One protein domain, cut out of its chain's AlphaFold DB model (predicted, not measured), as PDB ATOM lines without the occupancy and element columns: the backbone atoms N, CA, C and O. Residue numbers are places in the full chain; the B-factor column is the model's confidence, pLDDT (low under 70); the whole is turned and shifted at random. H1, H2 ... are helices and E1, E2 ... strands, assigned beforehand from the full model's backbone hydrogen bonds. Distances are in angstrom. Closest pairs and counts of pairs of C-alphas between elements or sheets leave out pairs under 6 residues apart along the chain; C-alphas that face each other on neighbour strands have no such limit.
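Overview. This is residues 366 to 469 of the 474 residues of the protein "TRAF3-interacting protein 1-like" of Salmo salar (UniProt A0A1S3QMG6). Three helices, H1, H2 and H4, pack side by side as a small bundle with their centres in a triangle, and a small two-stranded hairpin, E1 and E2, sits at the end where H1 begins. H3 lies beyond the opposite end of the bundle, past the beginning of H2, where residues 443 to 448 stick out; the short H5 follows the end of H4, and residues 366 to 381 make a long looped stretch before E1. The printed part has 104 residues, with two named strands and then five named helices in the order E1, E2, H1, H2, H3, H4, H5. The sheet has the order E1 - E2 and is antiparallel, and the class is mostly helix. The whole is only just loose, close to compact, with a radius of gyration of the C-alphas of 15.7 A and spans of 45 by 34 by 27 A.

Along the chain. The sheet is made of E1, residues 382 to 384, 6.7 A from first to last C-alpha, and E2, residues 392 to 394, 6.9 A. E1 begins at C-alpha 382, at (202.289, 241.710, 217.755). H1, residues 395 to 407, follows E2 with no residue between and is 18.1 A long; its first C-alpha, 395, is at (204.080, 245.408, 215.397). H2 holds residues 414 to 423 over 14.2 A, and H3 residues 435 to 443 over 11.9 A. H4, residues 451 to 463, is 18.1 A long. H5, residues 465 to 468, is 5.3 A long and ends at C-alpha 468, at (193.201, 258.334, 207.760).

Arrangement. E1 and E2 form an antiparallel hairpin, with 143 degrees between their directions. The C-alphas of Ile 383 and Gln 393 face each other at 5.4 A, and N 383 and O 393 are within hydrogen-bond range at 2.8 A, as are N 393 and O 383 at 3.1 A. The closest C-alphas of E1 and H1 are those of Leu 382 and Arg 395, 4.7 A apart. H1, H2 and H4 form a bundle, a group of helices side by side. H1 and H2, a helical hairpin, touch at a shallow tilt of 18 degrees, opposite ways; their closest C-alphas, of Gln 402 and Ala 420, are 5.4 A apart. H1 and H4 touch, opposite ways, at a tilt of 36 degrees, only just steep; their closest C-alphas, of Ala 407 and Pro 456, are 4.0 A apart. H2 and H4 are close but not clearly touching, with the C-alphas of Val 417 and Phe 455 closest at 7.4 A. H2 and H3, also a helical hairpin, only just touch, with 3 pairs of C-alphas within 8 A, the closest being Val 414 and His 438 at 6.1 A. H4 and H5 meet only through their link. H1 and H3 are apart. In H1, H2 and H3 every O i to N i+4 pair is within hydrogen-bond range; in H4 it is 7 of 9, and H5 is too short for such a pair.

Size, cuts and confidence. The two C-alphas farthest apart are those of Thr 389 and Glu 447, at 50.0 A, while the first and last printed C-alphas, of His 366 and Ile 469, are 8.9 A apart. The printed part has no cut. The link from H2 to H3, 11 residues, is long. Residues 443 to 448 stand free. The mean pLDDT of the printed part is 86.0, and it is under 70 in residues 385 to 391 and 446 to 449.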
ATOM      1  N   HIS A 366     189.793 250.157 215.762       74.25
ATOM      2  CA  HIS A 366     189.978 248.912 215.011       74.25
ATOM      3  C   HIS A 366     189.469 247.718 215.831       74.25
ATOM      4  O   HIS A 366     189.396 247.802 217.057       74.25
ATOM      5  N   VAL A 367     189.113 246.622 215.155       76.75
ATOM      6  CA  VAL A 367     188.645 245.375 215.778       76.75
ATOM      7  C   VAL A 367     189.325 244.200 215.081       76.75
ATOM      8  O   VAL A 367     189.237 244.062 213.862       76.75
ATOM      9  N   TRP A 368     189.991 243.341 215.850       82.12
ATOM     10  CA  TRP A 368     190.760 242.199 215.345       82.12
ATOM     11  C   TRP A 368     189.876 240.955 215.109       82.12
ATOM     12  O   TRP A 368     190.102 239.891 215.685       82.12
ATOM     13  N   HIS A 369     188.832 241.090 214.283       82.50
ATOM     14  CA  HIS A 369     187.890 239.999 213.983       82.50
ATOM     15  C   HIS A 369     188.364 239.086 212.836       82.50
ATOM     16  O   HIS A 369     189.367 239.370 212.182       82.50
ATOM     17  N   SER A 370     187.655 237.984 212.575       84.00
ATOM     18  CA  SER A 370     187.819 237.174 211.354       84.00
ATOM     19  C   SER A 370     187.377 237.936 210.104       84.00
ATOM     20  O   SER A 370     188.100 237.965 209.114       84.00
ATOM     21  N   ASP A 371     186.224 238.594 210.190       82.56
ATOM     22  CA  ASP A 371     185.483 239.139 209.040       82.56
ATOM     23  C   ASP A 371     185.881 240.592 208.715       82.56
ATOM     24  O   ASP A 371     185.230 241.279 207.930       82.56
ATOM     25  N   LEU A 372     186.943 241.085 209.359       82.38
ATOM     26  CA  LEU A 372     187.425 242.461 209.284       82.38
ATOM     27  C   LEU A 372     188.924 242.489 208.983       82.38
ATOM     28  O   LEU A 372     189.683 241.604 209.379       82.38
ATOM     29  N   VAL A 373     189.374 243.553 208.314       86.50
ATOM     30  CA  VAL A 373     190.795 243.742 208.000       86.50
ATOM     31  C   VAL A 373     191.596 243.916 209.293       86.50
ATOM     32  O   VAL A 373     191.441 244.901 210.015       86.50
ATOM     33  N   LYS A 374     192.499 242.967 209.558       87.94
ATOM     34  CA  LYS A 374     193.434 242.979 210.692       87.94
ATOM     35  C   LYS A 374     194.503 244.054 210.487       87.94
ATOM     36  O   LYS A 374     195.556 243.816 209.899       87.94
ATOM     37  N   MET A 375     194.181 245.270 210.925       87.19
ATOM     38  CA  MET A 375     194.989 246.466 210.684       87.19
ATOM     39  C   MET A 375     196.373 246.372 211.347       87.19
ATOM     40  O   MET A 375     196.469 245.987 212.513       87.19
ATOM     41  N   PRO A 376     197.460 246.802 210.674       86.44
ATOM     42  CA  PRO A 376     198.812 246.718 211.232       86.44
ATOM     43  C   PRO A 376     198.995 247.594 212.481       86.44
ATOM     44  O   PRO A 376     199.901 247.326 213.266       86.44
ATOM     45  N   CYS A 377     198.132 248.601 212.652       85.75
ATOM     46  CA  CYS A 377     198.043 249.534 213.776       85.75
ATOM     47  C   CYS A 377     197.083 249.110 214.906       85.75
ATOM     48  O   CYS A 377     196.825 249.909 215.805       85.75
ATOM     49  N   SER A 378     196.548 247.886 214.877       86.31
ATOM     50  CA  SER A 378     195.757 247.333 215.988       86.31
ATOM     51  C   SER A 378     196.674 246.914 217.155       86.31
ATOM     52  O   SER A 378     197.741 246.361 216.880       86.31
ATOM     53  N   PRO A 379     196.303 247.117 218.437       83.19
ATOM     54  CA  PRO A 379     197.103 246.671 219.590       83.19
ATOM     55  C   PRO A 379     197.409 245.164 219.609       83.19
ATOM     56  O   PRO A 379     198.445 244.745 220.114       83.19
ATOM     57  N   GLU A 380     196.531 244.356 219.015       86.69
ATOM     58  CA  GLU A 380     196.630 242.897 218.894       86.69
ATOM     59  C   GLU A 380     197.643 242.454 217.814       86.69
ATOM     60  O   GLU A 380     197.976 241.274 217.690       86.69
ATOM     61  N   SER A 381     198.150 243.402 217.021       87.25
ATOM     62  CA  SER A 381     199.183 243.186 216.010       87.25
ATOM     63  C   SER A 381     200.551 243.130 216.696       87.25
ATOM     64  O   SER A 381     201.176 244.162 216.936       87.25
ATOM     65  N   LEU A 382     201.031 241.927 217.022       86.06
ATOM     66  CA  LEU A 382     202.289 241.710 217.755       86.06
ATOM     67  C   LEU A 382     203.398 241.091 216.878       86.06
ATOM     68  O   LEU A 382     203.135 240.345 215.931       86.06
ATOM     69  N   ILE A 383     204.659 241.386 217.211       81.19
ATOM     70  CA  ILE A 383     205.861 240.693 216.722       81.19
ATOM     71  C   ILE A 383     206.502 239.940 217.892       81.19
ATOM     72  O   ILE A 383     206.723 240.509 218.961       81.19
ATOM     73  N   LYS A 384     206.878 238.679 217.654       72.62
ATOM     74  CA  LYS A 384     207.737 237.900 218.555       72.62
ATOM     75  C   LYS A 384     209.192 238.040 218.106       72.62
ATOM     76  O   LYS A 384     209.540 237.614 217.004       72.62
ATOM     77  N   THR A 385     210.039 238.652 218.929       61.53
ATOM     78  CA  THR A 385     211.485 238.760 218.680       61.53
ATOM     79  C   THR A 385     212.218 237.571 219.293       61.53
ATOM     80  O   THR A 385     212.124 237.355 220.497       61.53
ATOM     81  N   GLY A 386     212.953 236.809 218.477       54.84
ATOM     82  CA  GLY A 386     213.624 235.564 218.877       54.84
ATOM     83  C   GLY A 386     214.895 235.753 219.712       54.84
ATOM     84  O   GLY A 386     215.968 235.351 219.277       54.84
ATOM     85  N   SER A 387     214.774 236.367 220.888       48.31
ATOM     86  CA  SER A 387     215.804 236.368 221.935       48.31
ATOM     87  C   SER A 387     215.305 235.596 223.162       48.31
ATOM     88  O   SER A 387     214.125 235.266 223.255       48.31
ATOM     89  N   VAL A 388     216.205 235.288 224.099       52.78
ATOM     90  CA  VAL A 388     215.988 234.320 225.196       52.78
ATOM     91  C   VAL A 388     214.865 234.729 226.168       52.78
ATOM     92  O   VAL A 388     214.295 233.876 226.842       52.78
ATOM     93  N   THR A 389     214.483 236.008 226.200       48.91
ATOM     94  CA  THR A 389     213.245 236.483 226.831       48.91
ATOM     95  C   THR A 389     212.220 236.887 225.768       48.91
ATOM     96  O   THR A 389     212.431 237.816 224.990       48.91
ATOM     97  N   SER A 390     211.078 236.196 225.756       52.50
ATOM     98  CA  SER A 390     209.992 236.375 224.779       52.50
ATOM     99  C   SER A 390     209.167 237.652 225.013       52.50
ATOM    100  O   SER A 390     207.973 237.571 225.297       52.50
ATOM    101  N   SER A 391     209.770 238.840 224.907       61.03
ATOM    102  CA  SER A 391     209.005 240.094 224.915       61.03
ATOM    103  C   SER A 391     208.234 240.260 223.605       61.03
ATOM    104  O   SER A 391     208.833 240.417 222.539       61.03
ATOM    105  N   GLU A 392     206.906 240.243 223.682       71.69
ATOM    106  CA  GLU A 392     206.036 240.561 222.551       71.69
ATOM    107  C   GLU A 392     205.965 242.083 222.382       71.69
ATOM    108  O   GLU A 392     205.562 242.795 223.300       71.69
ATOM    109  N   GLN A 393     206.380 242.591 221.218       80.31
ATOM    110  CA  GLN A 393     206.317 244.023 220.910       80.31
ATOM    111  C   GLN A 393     205.153 244.317 219.960       80.31
ATOM    112  O   GLN A 393     204.889 243.549 219.032       80.31
ATOM    113  N   SER A 394     204.511 245.477 220.134       87.19
ATOM    114  CA  SER A 394     203.598 246.049 219.143       87.19
ATOM    115  C   SER A 394     204.254 246.101 217.761       87.19
ATOM    116  O   SER A 394     205.256 246.786 217.531       87.19
ATOM    117  N   ARG A 395     203.655 245.399 216.799       88.75
ATOM    118  CA  ARG A 395     204.080 245.408 215.397       88.75
ATOM    119  C   ARG A 395     204.039 246.814 214.821       88.75
ATOM    120  O   ARG A 395     204.901 247.158 214.012       88.75
ATOM    121  N   TRP A 396     203.069 247.623 215.249       91.69
ATOM    122  CA  TRP A 396     202.926 248.986 214.763       91.69
ATOM    123  C   TRP A 396     204.099 249.876 215.157       91.69
ATOM    124  O   TRP A 396     204.544 250.644 214.318       91.69
ATOM    125  N   GLU A 397     204.653 249.743 216.365       91.06
ATOM    126  CA  GLU A 397     205.830 250.521 216.785       91.06
ATOM    127  C   GLU A 397     207.055 250.235 215.914       91.06
ATOM    128  O   GLU A 397     207.799 251.146 215.548       91.06
ATOM    129  N   VAL A 398     207.272 248.964 215.559       91.38
ATOM    130  CA  VAL A 398     208.392 248.574 214.693       91.38
ATOM    131  C   VAL A 398     208.162 249.104 213.275       91.38
ATOM    132  O   VAL A 398     209.070 249.696 212.691       91.38
ATOM    133  N   VAL A 399     206.942 248.946 212.747       93.25
ATOM    134  CA  VAL A 399     206.528 249.436 211.421       93.25
ATOM    135  C   VAL A 399     206.633 250.961 211.331       93.25
ATOM    136  O   VAL A 399     207.327 251.465 210.448       93.25
ATOM    137  N   SER A 400     206.009 251.706 212.247       93.31
ATOM    138  CA  SER A 400     206.007 253.172 212.247       93.31
ATOM    139  C   SER A 400     207.423 253.722 212.377       93.31
ATOM    140  O   SER A 400     207.804 254.584 211.592       93.31
ATOM    141  N   LYS A 401     208.260 253.152 213.255       94.12
ATOM    142  CA  LYS A 401     209.664 253.551 213.412       94.12
ATOM    143  C   LYS A 401     210.488 253.350 212.137       94.12
ATOM    144  O   LYS A 401     211.352 254.181 211.851       94.12
ATOM    145  N   GLN A 402     210.236 252.295 211.353       94.94
ATOM    146  CA  GLN A 402     210.883 252.137 210.042       94.94
ATOM    147  C   GLN A 402     210.333 253.131 209.009       94.94
ATOM    148  O   GLN A 402     211.115 253.805 208.339       94.94
ATOM    149  N   LEU A 403     209.006 253.268 208.911       95.50
ATOM    150  CA  LEU A 403     208.356 254.172 207.958       95.50
ATOM    151  C   LEU A 403     208.718 255.640 208.214       95.50
ATOM    152  O   LEU A 403     209.061 256.352 207.280       95.50
ATOM    153  N   GLU A 404     208.733 256.092 209.467       95.44
ATOM    154  CA  GLU A 404     209.174 257.436 209.844       95.44
ATOM    155  C   GLU A 404     210.651 257.686 209.532       95.44
ATOM    156  O   GLU A 404     211.007 258.776 209.090       95.44
ATOM    157  N   SER A 405     211.518 256.699 209.777       95.31
ATOM    158  CA  SER A 405     212.946 256.791 209.447       95.31
ATOM    159  C   SER A 405     213.154 256.959 207.937       95.31
ATOM    160  O   SER A 405     213.967 257.771 207.500       95.31
ATOM    161  N   LEU A 406     212.351 256.256 207.132       95.25
ATOM    162  CA  LEU A 406     212.360 256.360 205.675       95.25
ATOM    163  C   LEU A 406     211.720 257.674 205.179       95.25
ATOM    164  O   LEU A 406     212.243 258.305 204.264       95.25
ATOM    165  N   ALA A 407     210.641 258.127 205.824       95.19
ATOM    166  CA  ALA A 407     209.918 259.369 205.532       95.19
ATOM    167  C   ALA A 407     210.697 260.649 205.872       95.19
ATOM    168  O   ALA A 407     210.411 261.708 205.313       95.19
ATOM    169  N   LYS A 408     211.673 260.566 206.786       95.44
ATOM    170  CA  LYS A 408     212.593 261.663 207.133       95.44
ATOM    171  C   LYS A 408     213.678 261.891 206.069       95.44
ATOM    172  O   LYS A 408     214.373 262.903 206.134       95.44
ATOM    173  N   LYS A 409     213.829 260.994 205.085       93.62
ATOM    174  CA  LYS A 409     214.773 261.167 203.973       93.62
ATOM    175  C   LYS A 409     214.189 262.039 202.858       93.62
ATOM    176  O   LYS A 409     213.015 261.930 202.525       93.62
ATOM    177  N   THR A 410     215.032 262.841 202.211       89.44
ATOM    178  CA  THR A 410     214.690 263.548 200.961       89.44
ATOM    179  C   THR A 410     214.629 262.591 199.769       89.44
ATOM    180  O   THR A 410     213.747 262.711 198.919       89.44
ATOM    181  N   THR A 411     215.529 261.606 199.735       91.56
ATOM    182  CA  THR A 411     215.535 260.486 198.791       91.56
ATOM    183  C   THR A 411     215.874 259.173 199.501       91.56
ATOM    184  O   THR A 411     216.642 259.147 200.464       91.56
ATOM    185  N   ALA A 412     215.304 258.066 199.032       92.50
ATOM    186  CA  ALA A 412     215.612 256.719 199.507       92.50
ATOM    187  C   ALA A 412     215.929 255.786 198.331       92.50
ATOM    188  O   ALA A 412     215.343 255.903 197.254       92.50
ATOM    189  N   SER A 413     216.858 254.857 198.542       93.69
ATOM    190  CA  SER A 413     217.169 253.785 197.592       93.69
ATOM    191  C   SER A 413     216.224 252.590 197.763       93.69
ATOM    192  O   SER A 413     215.589 252.437 198.806       93.69
ATOM    193  N   VAL A 414     216.178 251.684 196.780       93.62
ATOM    194  CA  VAL A 414     215.455 250.406 196.933       93.62
ATOM    195  C   VAL A 414     216.033 249.579 198.092       93.62
ATOM    196  O   VAL A 414     215.268 248.980 198.842       93.62
ATOM    197  N   GLY A 415     217.349 249.630 198.330       94.12
ATOM    198  CA  GLY A 415     217.984 248.971 199.481       94.12
ATOM    199  C   GLY A 415     217.547 249.536 200.842       94.12
ATOM    200  O   GLY A 415     217.460 248.793 201.817       94.12
ATOM    201  N   ASP A 416     217.205 250.827 200.922       94.25
ATOM    202  CA  ASP A 416     216.616 251.414 202.133       94.25
ATOM    203  C   ASP A 416     215.190 250.906 202.380       94.25
ATOM    204  O   ASP A 416     214.824 250.619 203.520       94.25
ATOM    205  N   VAL A 417     214.397 250.787 201.308       94.56
ATOM    206  CA  VAL A 417     213.026 250.254 201.335       94.56
ATOM    207  C   VAL A 417     213.040 248.780 201.752       94.56
ATOM    208  O   VAL A 417     212.341 248.399 202.688       94.56
ATOM    209  N   GLU A 418     213.892 247.970 201.124       95.38
ATOM    210  CA  GLU A 418     214.125 246.562 201.459       95.38
ATOM    211  C   GLU A 418     214.513 246.386 202.934       95.38
ATOM    212  O   GLU A 418     213.880 245.614 203.659       95.38
ATOM    213  N   LYS A 419     215.512 247.144 203.408       93.75
ATOM    214  CA  LYS A 419     215.993 247.077 204.794       93.75
ATOM    215  C   LYS A 419     214.915 247.479 205.802       93.75
ATOM    216  O   LYS A 419     214.796 246.840 206.847       93.75
ATOM    217  N   ALA A 420     214.109 248.493 205.486       94.25
ATOM    218  CA  ALA A 420     212.961 248.886 206.298       94.25
ATOM    219  C   ALA A 420     211.901 247.770 206.363       94.25
ATOM    220  O   ALA A 420     211.445 247.431 207.455       94.25
ATOM    221  N   ILE A 421     211.548 247.159 205.225       94.44
ATOM    222  CA  ILE A 421     210.521 246.107 205.143       94.44
ATOM    223  C   ILE A 421     210.963 244.826 205.859       94.44
ATOM    224  O   ILE A 421     210.194 244.276 206.650       94.44
ATOM    225  N   LYS A 422     212.195 244.354 205.630       91.44
ATOM    226  CA  LYS A 422     212.724 243.140 206.278       91.44
ATOM    227  C   LYS A 422     212.739 243.278 207.805       91.44
ATOM    228  O   LYS A 422     212.364 242.339 208.507       91.44
ATOM    229  N   LYS A 423     213.015 244.479 208.334       89.12
ATOM    230  CA  LYS A 423     213.128 244.724 209.783       89.12
ATOM    231  C   LYS A 423     211.848 244.475 210.598       89.12
ATOM    232  O   LYS A 423     211.962 244.139 211.774       89.12
ATOM    233  N   TYR A 424     210.655 244.598 210.004       87.31
ATOM    234  CA  TYR A 424     209.370 244.226 210.636       87.31
ATOM    235  C   TYR A 424     208.748 242.935 210.065       87.31
ATOM    236  O   TYR A 424     207.588 242.610 210.344       87.31
ATOM    237  N   ASN A 425     209.528 242.177 209.286       90.12
ATOM    238  CA  ASN A 425     209.180 240.870 208.727       90.12
ATOM    239  C   ASN A 425     210.325 239.841 208.898       90.12
ATOM    240  O   ASN A 425     210.658 239.158 207.931       90.12
ATOM    241  N   PRO A 426     210.922 239.672 210.100       85.06
ATOM    242  CA  PRO A 426     212.135 238.860 210.282       85.06
ATOM    243  C   PRO A 426     211.977 237.394 209.842       85.06
ATOM    244  O   PRO A 426     212.911 236.811 209.304       85.06
ATOM    245  N   LYS A 427     210.772 236.810 209.963       86.88
ATOM    246  CA  LYS A 427     210.452 235.462 209.444       86.88
ATOM    247  C   LYS A 427     210.750 235.305 207.940       86.88
ATOM    248  O   LYS A 427     211.037 234.203 207.488       86.88
ATOM    249  N   TYR A 428     210.665 236.394 207.178       88.62
ATOM    250  CA  TYR A 428     210.799 236.416 205.723       88.62
ATOM    251  C   TYR A 428     212.089 237.105 205.243       88.62
ATOM    252  O   TYR A 428     212.294 237.240 204.039       88.62
ATOM    253  N   GLU A 429     212.984 237.513 206.151       88.06
ATOM    254  CA  GLU A 429     214.201 238.283 205.833       88.06
ATOM    255  C   GLU A 429     215.124 237.567 204.829       88.06
ATOM    256  O   GLU A 429     215.652 238.207 203.917       88.06
ATOM    257  N   ALA A 430     215.229 236.238 204.940       88.12
ATOM    258  CA  ALA A 430     215.960 235.364 204.016       88.12
ATOM    259  C   ALA A 430     215.098 234.763 202.880       88.12
ATOM    260  O   ALA A 430     215.631 234.068 202.023       88.12
ATOM    261  N   GLN A 431     213.779 234.995 202.873       93.50
ATOM    262  CA  GLN A 431     212.846 234.439 201.875       93.50
ATOM    263  C   GLN A 431     212.424 235.469 200.815       93.50
ATOM    264  O   GLN A 431     212.093 235.100 199.692       93.50
ATOM    265  N   TRP A 432     212.411 236.761 201.156       94.88
ATOM    266  CA  TRP A 432     212.012 237.831 200.242       94.88
ATOM    267  C   TRP A 432     213.221 238.423 199.505       94.88
ATOM    268  O   TRP A 432     214.036 239.143 200.091       94.88
ATOM    269  N   SER A 433     213.299 238.158 198.200       94.56
ATOM    270  CA  SER A 433     214.119 238.932 197.261       94.56
ATOM    271  C   SER A 433     213.431 240.259 196.909       94.56
ATOM    272  O   SER A 433     212.204 240.353 196.877       94.56
ATOM    273  N   PHE A 434     214.239 241.284 196.628       95.50
ATOM    274  CA  PHE A 434     213.807 242.579 196.095       95.50
ATOM    275  C   PHE A 434     214.340 242.830 194.670       95.50
ATOM    276  O   PHE A 434     214.201 243.936 194.144       95.50
ATOM    277  N   ASP A 435     214.922 241.817 194.018       95.06
ATOM    278  CA  ASP A 435     215.638 241.944 192.736       95.06
ATOM    279  C   ASP A 435     214.751 242.493 191.614       95.06
ATOM    280  O   ASP A 435     215.213 243.274 190.780       95.06
ATOM    281  N   ALA A 436     213.456 242.161 191.625       95.19
ATOM    282  CA  ALA A 436     212.470 242.717 190.701       95.19
ATOM    283  C   ALA A 436     212.297 244.239 190.874       95.19
ATOM    284  O   ALA A 436     212.249 244.963 189.882       95.19
ATOM    285  N   LEU A 437     212.273 244.746 192.114       92.69
ATOM    286  CA  LEU A 437     212.141 246.179 192.400       92.69
ATOM    287  C   LEU A 437     213.445 246.939 192.108       92.69
ATOM    288  O   LEU A 437     213.400 248.026 191.532       92.69
ATOM    289  N   HIS A 438     214.603 246.350 192.434       92.88
ATOM    290  CA  HIS A 438     215.913 246.883 192.030       92.88
ATOM    291  C   HIS A 438     216.026 246.946 190.498       92.88
ATOM    292  O   HIS A 438     216.455 247.961 189.951       92.88
ATOM    293  N   THR A 439     215.586 245.900 189.792       93.00
ATOM    294  CA  THR A 439     215.596 245.828 188.321       93.00
ATOM    295  C   THR A 439     214.634 246.828 187.690       93.00
ATOM    296  O   THR A 439     215.018 247.498 186.735       93.00
ATOM    297  N   PHE A 440     213.419 246.968 188.226       90.06
ATOM    298  CA  PHE A 440     212.425 247.934 187.754       90.06
ATOM    299  C   PHE A 440     212.968 249.365 187.837       90.06
ATOM    300  O   PHE A 440     213.138 250.009 186.807       90.06
ATOM    301  N   VAL A 441     213.379 249.817 189.030       88.88
ATOM    302  CA  VAL A 441     213.903 251.183 189.244       88.88
ATOM    303  C   VAL A 441     215.215 251.438 188.478       88.88
ATOM    304  O   VAL A 441     215.522 252.581 188.146       88.88
ATOM    305  N   LYS A 442     215.989 250.389 188.156       87.31
ATOM    306  CA  LYS A 442     217.181 250.476 187.293       87.31
ATOM    307  C   LYS A 442     216.847 250.568 185.796       87.31
ATOM    308  O   LYS A 442     217.653 251.127 185.053       87.31
ATOM    309  N   LYS A 443     215.716 250.006 185.352       86.94
ATOM    310  CA  LYS A 443     215.261 250.007 183.948       86.94
ATOM    311  C   LYS A 443     214.328 251.173 183.597       86.94
ATOM    312  O   LYS A 443     214.183 251.451 182.412       86.94
ATOM    313  N   SER A 444     213.719 251.846 184.576       81.12
ATOM    314  CA  SER A 444     212.920 253.057 184.344       81.12
ATOM    315  C   SER A 444     213.714 254.128 183.568       81.12
ATOM    316  O   SER A 444     214.915 254.288 183.824       81.12
ATOM    317  N   PRO A 445     213.069 254.900 182.668       79.19
ATOM    318  CA  PRO A 445     213.678 256.061 182.016       79.19
ATOM    319  C   PRO A 445     214.331 257.024 183.020       79.19
ATOM    320  O   PRO A 445     213.925 257.118 184.184       79.19
ATOM    321  N   LYS A 446     215.351 257.778 182.592       65.25
ATOM    322  CA  LYS A 446     216.072 258.712 183.487       65.25
ATOM    323  C   LYS A 446     215.164 259.856 183.956       65.25
ATOM    324  O   LYS A 446     215.372 260.408 185.034       65.25
ATOM    325  N   GLU A 447     214.154 260.135 183.152       60.88
ATOM    326  CA  GLU A 447     213.081 261.106 183.282       60.88
ATOM    327  C   GLU A 447     212.077 260.669 184.372       60.88
ATOM    328  O   GLU A 447     211.515 261.502 185.079       60.88
ATOM    329  N   GLU A 448     211.941 259.357 184.608       60.25
ATOM    330  CA  GLU A 448     211.080 258.755 185.638       60.25
ATOM    331  C   GLU A 448     211.788 258.516 186.985       60.25
ATOM    332  O   GLU A 448     211.270 257.827 187.866       60.25
ATOM    333  N   LYS A 449     212.961 259.111 187.232       65.06
ATOM    334  CA  LYS A 449     213.716 258.928 188.496       65.06
ATOM    335  C   LYS A 449     213.036 259.492 189.760       65.06
ATOM    336  O   LYS A 449     213.649 259.548 190.829       65.06
ATOM    337  N   TYR A 450     211.752 259.843 189.690       82.25
ATOM    338  CA  TYR A 450     210.944 260.272 190.826       82.25
ATOM    339  C   TYR A 450     210.835 259.216 191.935       82.25
ATOM    340  O   TYR A 450     210.655 259.615 193.088       82.25
ATOM    341  N   TYR A 451     210.974 257.913 191.635       84.69
ATOM    342  CA  TYR A 451     210.809 256.809 192.599       84.69
ATOM    343  C   TYR A 451     211.599 257.018 193.899       84.69
ATOM    344  O   TYR A 451     211.034 256.900 194.988       84.69
ATOM    345  N   MET A 452     212.862 257.450 193.808       87.19
ATOM    346  CA  MET A 452     213.694 257.721 194.990       87.19
ATOM    347  C   MET A 452     213.144 258.856 195.870       87.19
ATOM    348  O   MET A 452     213.319 258.820 197.085       87.19
ATOM    349  N   SER A 453     212.447 259.839 195.288       90.44
ATOM    350  CA  SER A 453     211.739 260.907 196.020       90.44
ATOM    351  C   SER A 453     210.332 260.504 196.482       90.44
ATOM    352  O   SER A 453     209.722 261.199 197.295       90.44
ATOM    353  N   VAL A 454     209.782 259.419 195.931       93.06
ATOM    354  CA  VAL A 454     208.424 258.933 196.200       93.06
ATOM    355  C   VAL A 454     208.408 257.902 197.325       93.06
ATOM    356  O   VAL A 454     207.486 257.949 198.135       93.06
ATOM    357  N   PHE A 455     209.440 257.066 197.488       94.19
ATOM    358  CA  PHE A 455     209.517 256.142 198.629       94.19
ATOM    359  C   PHE A 455     209.376 256.844 200.005       94.19
ATOM    360  O   PHE A 455     208.557 256.376 200.801       94.19
ATOM    361  N   PRO A 456     210.026 257.997 200.295       95.38
ATOM    362  CA  PRO A 456     209.779 258.737 201.539       95.38
ATOM    363  C   PRO A 456     208.351 259.297 201.654       95.38
ATOM    364  O   PRO A 456     207.777 259.317 202.743       95.38
ATOM    365  N   LYS A 457     207.741 259.721 200.536       95.69
ATOM    366  CA  LYS A 457     206.361 260.248 200.500       95.69
ATOM    367  C   LYS A 457     205.337 259.145 200.789       95.69
ATOM    368  O   LYS A 457     204.435 259.358 201.597       95.69
ATOM    369  N   ILE A 458     205.518 257.960 200.199       95.50
ATOM    370  CA  ILE A 458     204.724 256.757 200.496       95.50
ATOM    371  C   ILE A 458     204.900 256.367 201.965       95.50
ATOM    372  O   ILE A 458     203.908 256.147 202.654       95.50
ATOM    373  N   ALA A 459     206.134 256.350 202.477       95.38
ATOM    374  CA  ALA A 459     206.393 256.020 203.875       95.38
ATOM    375  C   ALA A 459     205.718 257.006 204.850       95.38
ATOM    376  O   ALA A 459     205.131 256.573 205.840       95.38
ATOM    377  N   LYS A 460     205.710 258.310 204.533       95.25
ATOM    378  CA  LYS A 460     205.003 259.353 205.300       95.25
ATOM    379  C   LYS A 460     203.480 259.162 205.295       95.25
ATOM    380  O   LYS A 460     202.822 259.354 206.319       95.25
ATOM    381  N   LEU A 461     202.909 258.796 204.147       94.75
ATOM    382  CA  LEU A 461     201.482 258.486 204.027       94.75
ATOM    383  C   LEU A 461     201.125 257.216 204.818       94.75
ATOM    384  O   LEU A 461     200.157 257.218 205.575       94.75
ATOM    385  N   ALA A 462     201.947 256.170 204.713       94.31
ATOM    386  CA  ALA A 462     201.758 254.904 205.413       94.31
ATOM    387  C   ALA A 462     201.910 255.037 206.940       94.31
ATOM    388  O   ALA A 462     201.090 254.492 207.674       94.31
ATOM    389  N   SER A 463     202.877 255.814 207.451       92.75
ATOM    390  CA  SER A 463     202.981 256.086 208.898       92.75
ATOM    391  C   SER A 463     201.774 256.869 209.435       92.75
ATOM    392  O   SER A 463     201.427 256.763 210.611       92.75
ATOM    393  N   SER A 464     201.083 257.611 208.564       91.69
ATOM    394  CA  SER A 464     199.855 258.345 208.883       91.69
ATOM    395  C   SER A 464     198.579 257.489 208.839       91.69
ATOM    396  O   SER A 464     197.510 258.008 209.156       91.69
ATOM    397  N   LEU A 465     198.653 256.196 208.491       89.19
ATOM    398  CA  LEU A 465     197.498 255.297 208.326       89.19
ATOM    399  C   LEU A 465     196.434 255.380 209.454       89.19
ATOM    400  O   LEU A 465     195.259 255.522 209.108       89.19
ATOM    401  N   PRO A 466     196.779 255.410 210.764       87.00
ATOM    402  CA  PRO A 466     195.786 255.492 211.849       87.00
ATOM    403  C   PRO A 466     195.047 256.842 211.925       87.00
ATOM    404  O   PRO A 466     194.035 256.979 212.612       87.00
ATOM    405  N   HIS A 467     195.548 257.871 211.237       86.19
ATOM    406  CA  HIS A 467     194.886 259.170 211.133       86.19
ATOM    407  C   HIS A 467     193.843 259.185 210.008       86.19
ATOM    408  O   HIS A 467     192.839 259.888 210.140       86.19
ATOM    409  N   TYR A 468     194.062 258.401 208.945       85.94
ATOM    410  CA  TYR A 468     193.201 258.334 207.760       85.94
ATOM    411  C   TYR A 468     192.169 257.201 207.803       85.94
ATOM    412  O   TYR A 468     191.079 257.364 207.264       85.94
ATOM    413  N   ILE A 469     192.463 256.080 208.469       84.69
ATOM    414  CA  ILE A 469     191.525 254.964 208.650       84.69
ATOM    415  C   ILE A 469     191.316 254.754 210.150       84.69
ATOM    416  O   ILE A 469     192.238 254.353 210.850       84.69
TER     417      ILE A 469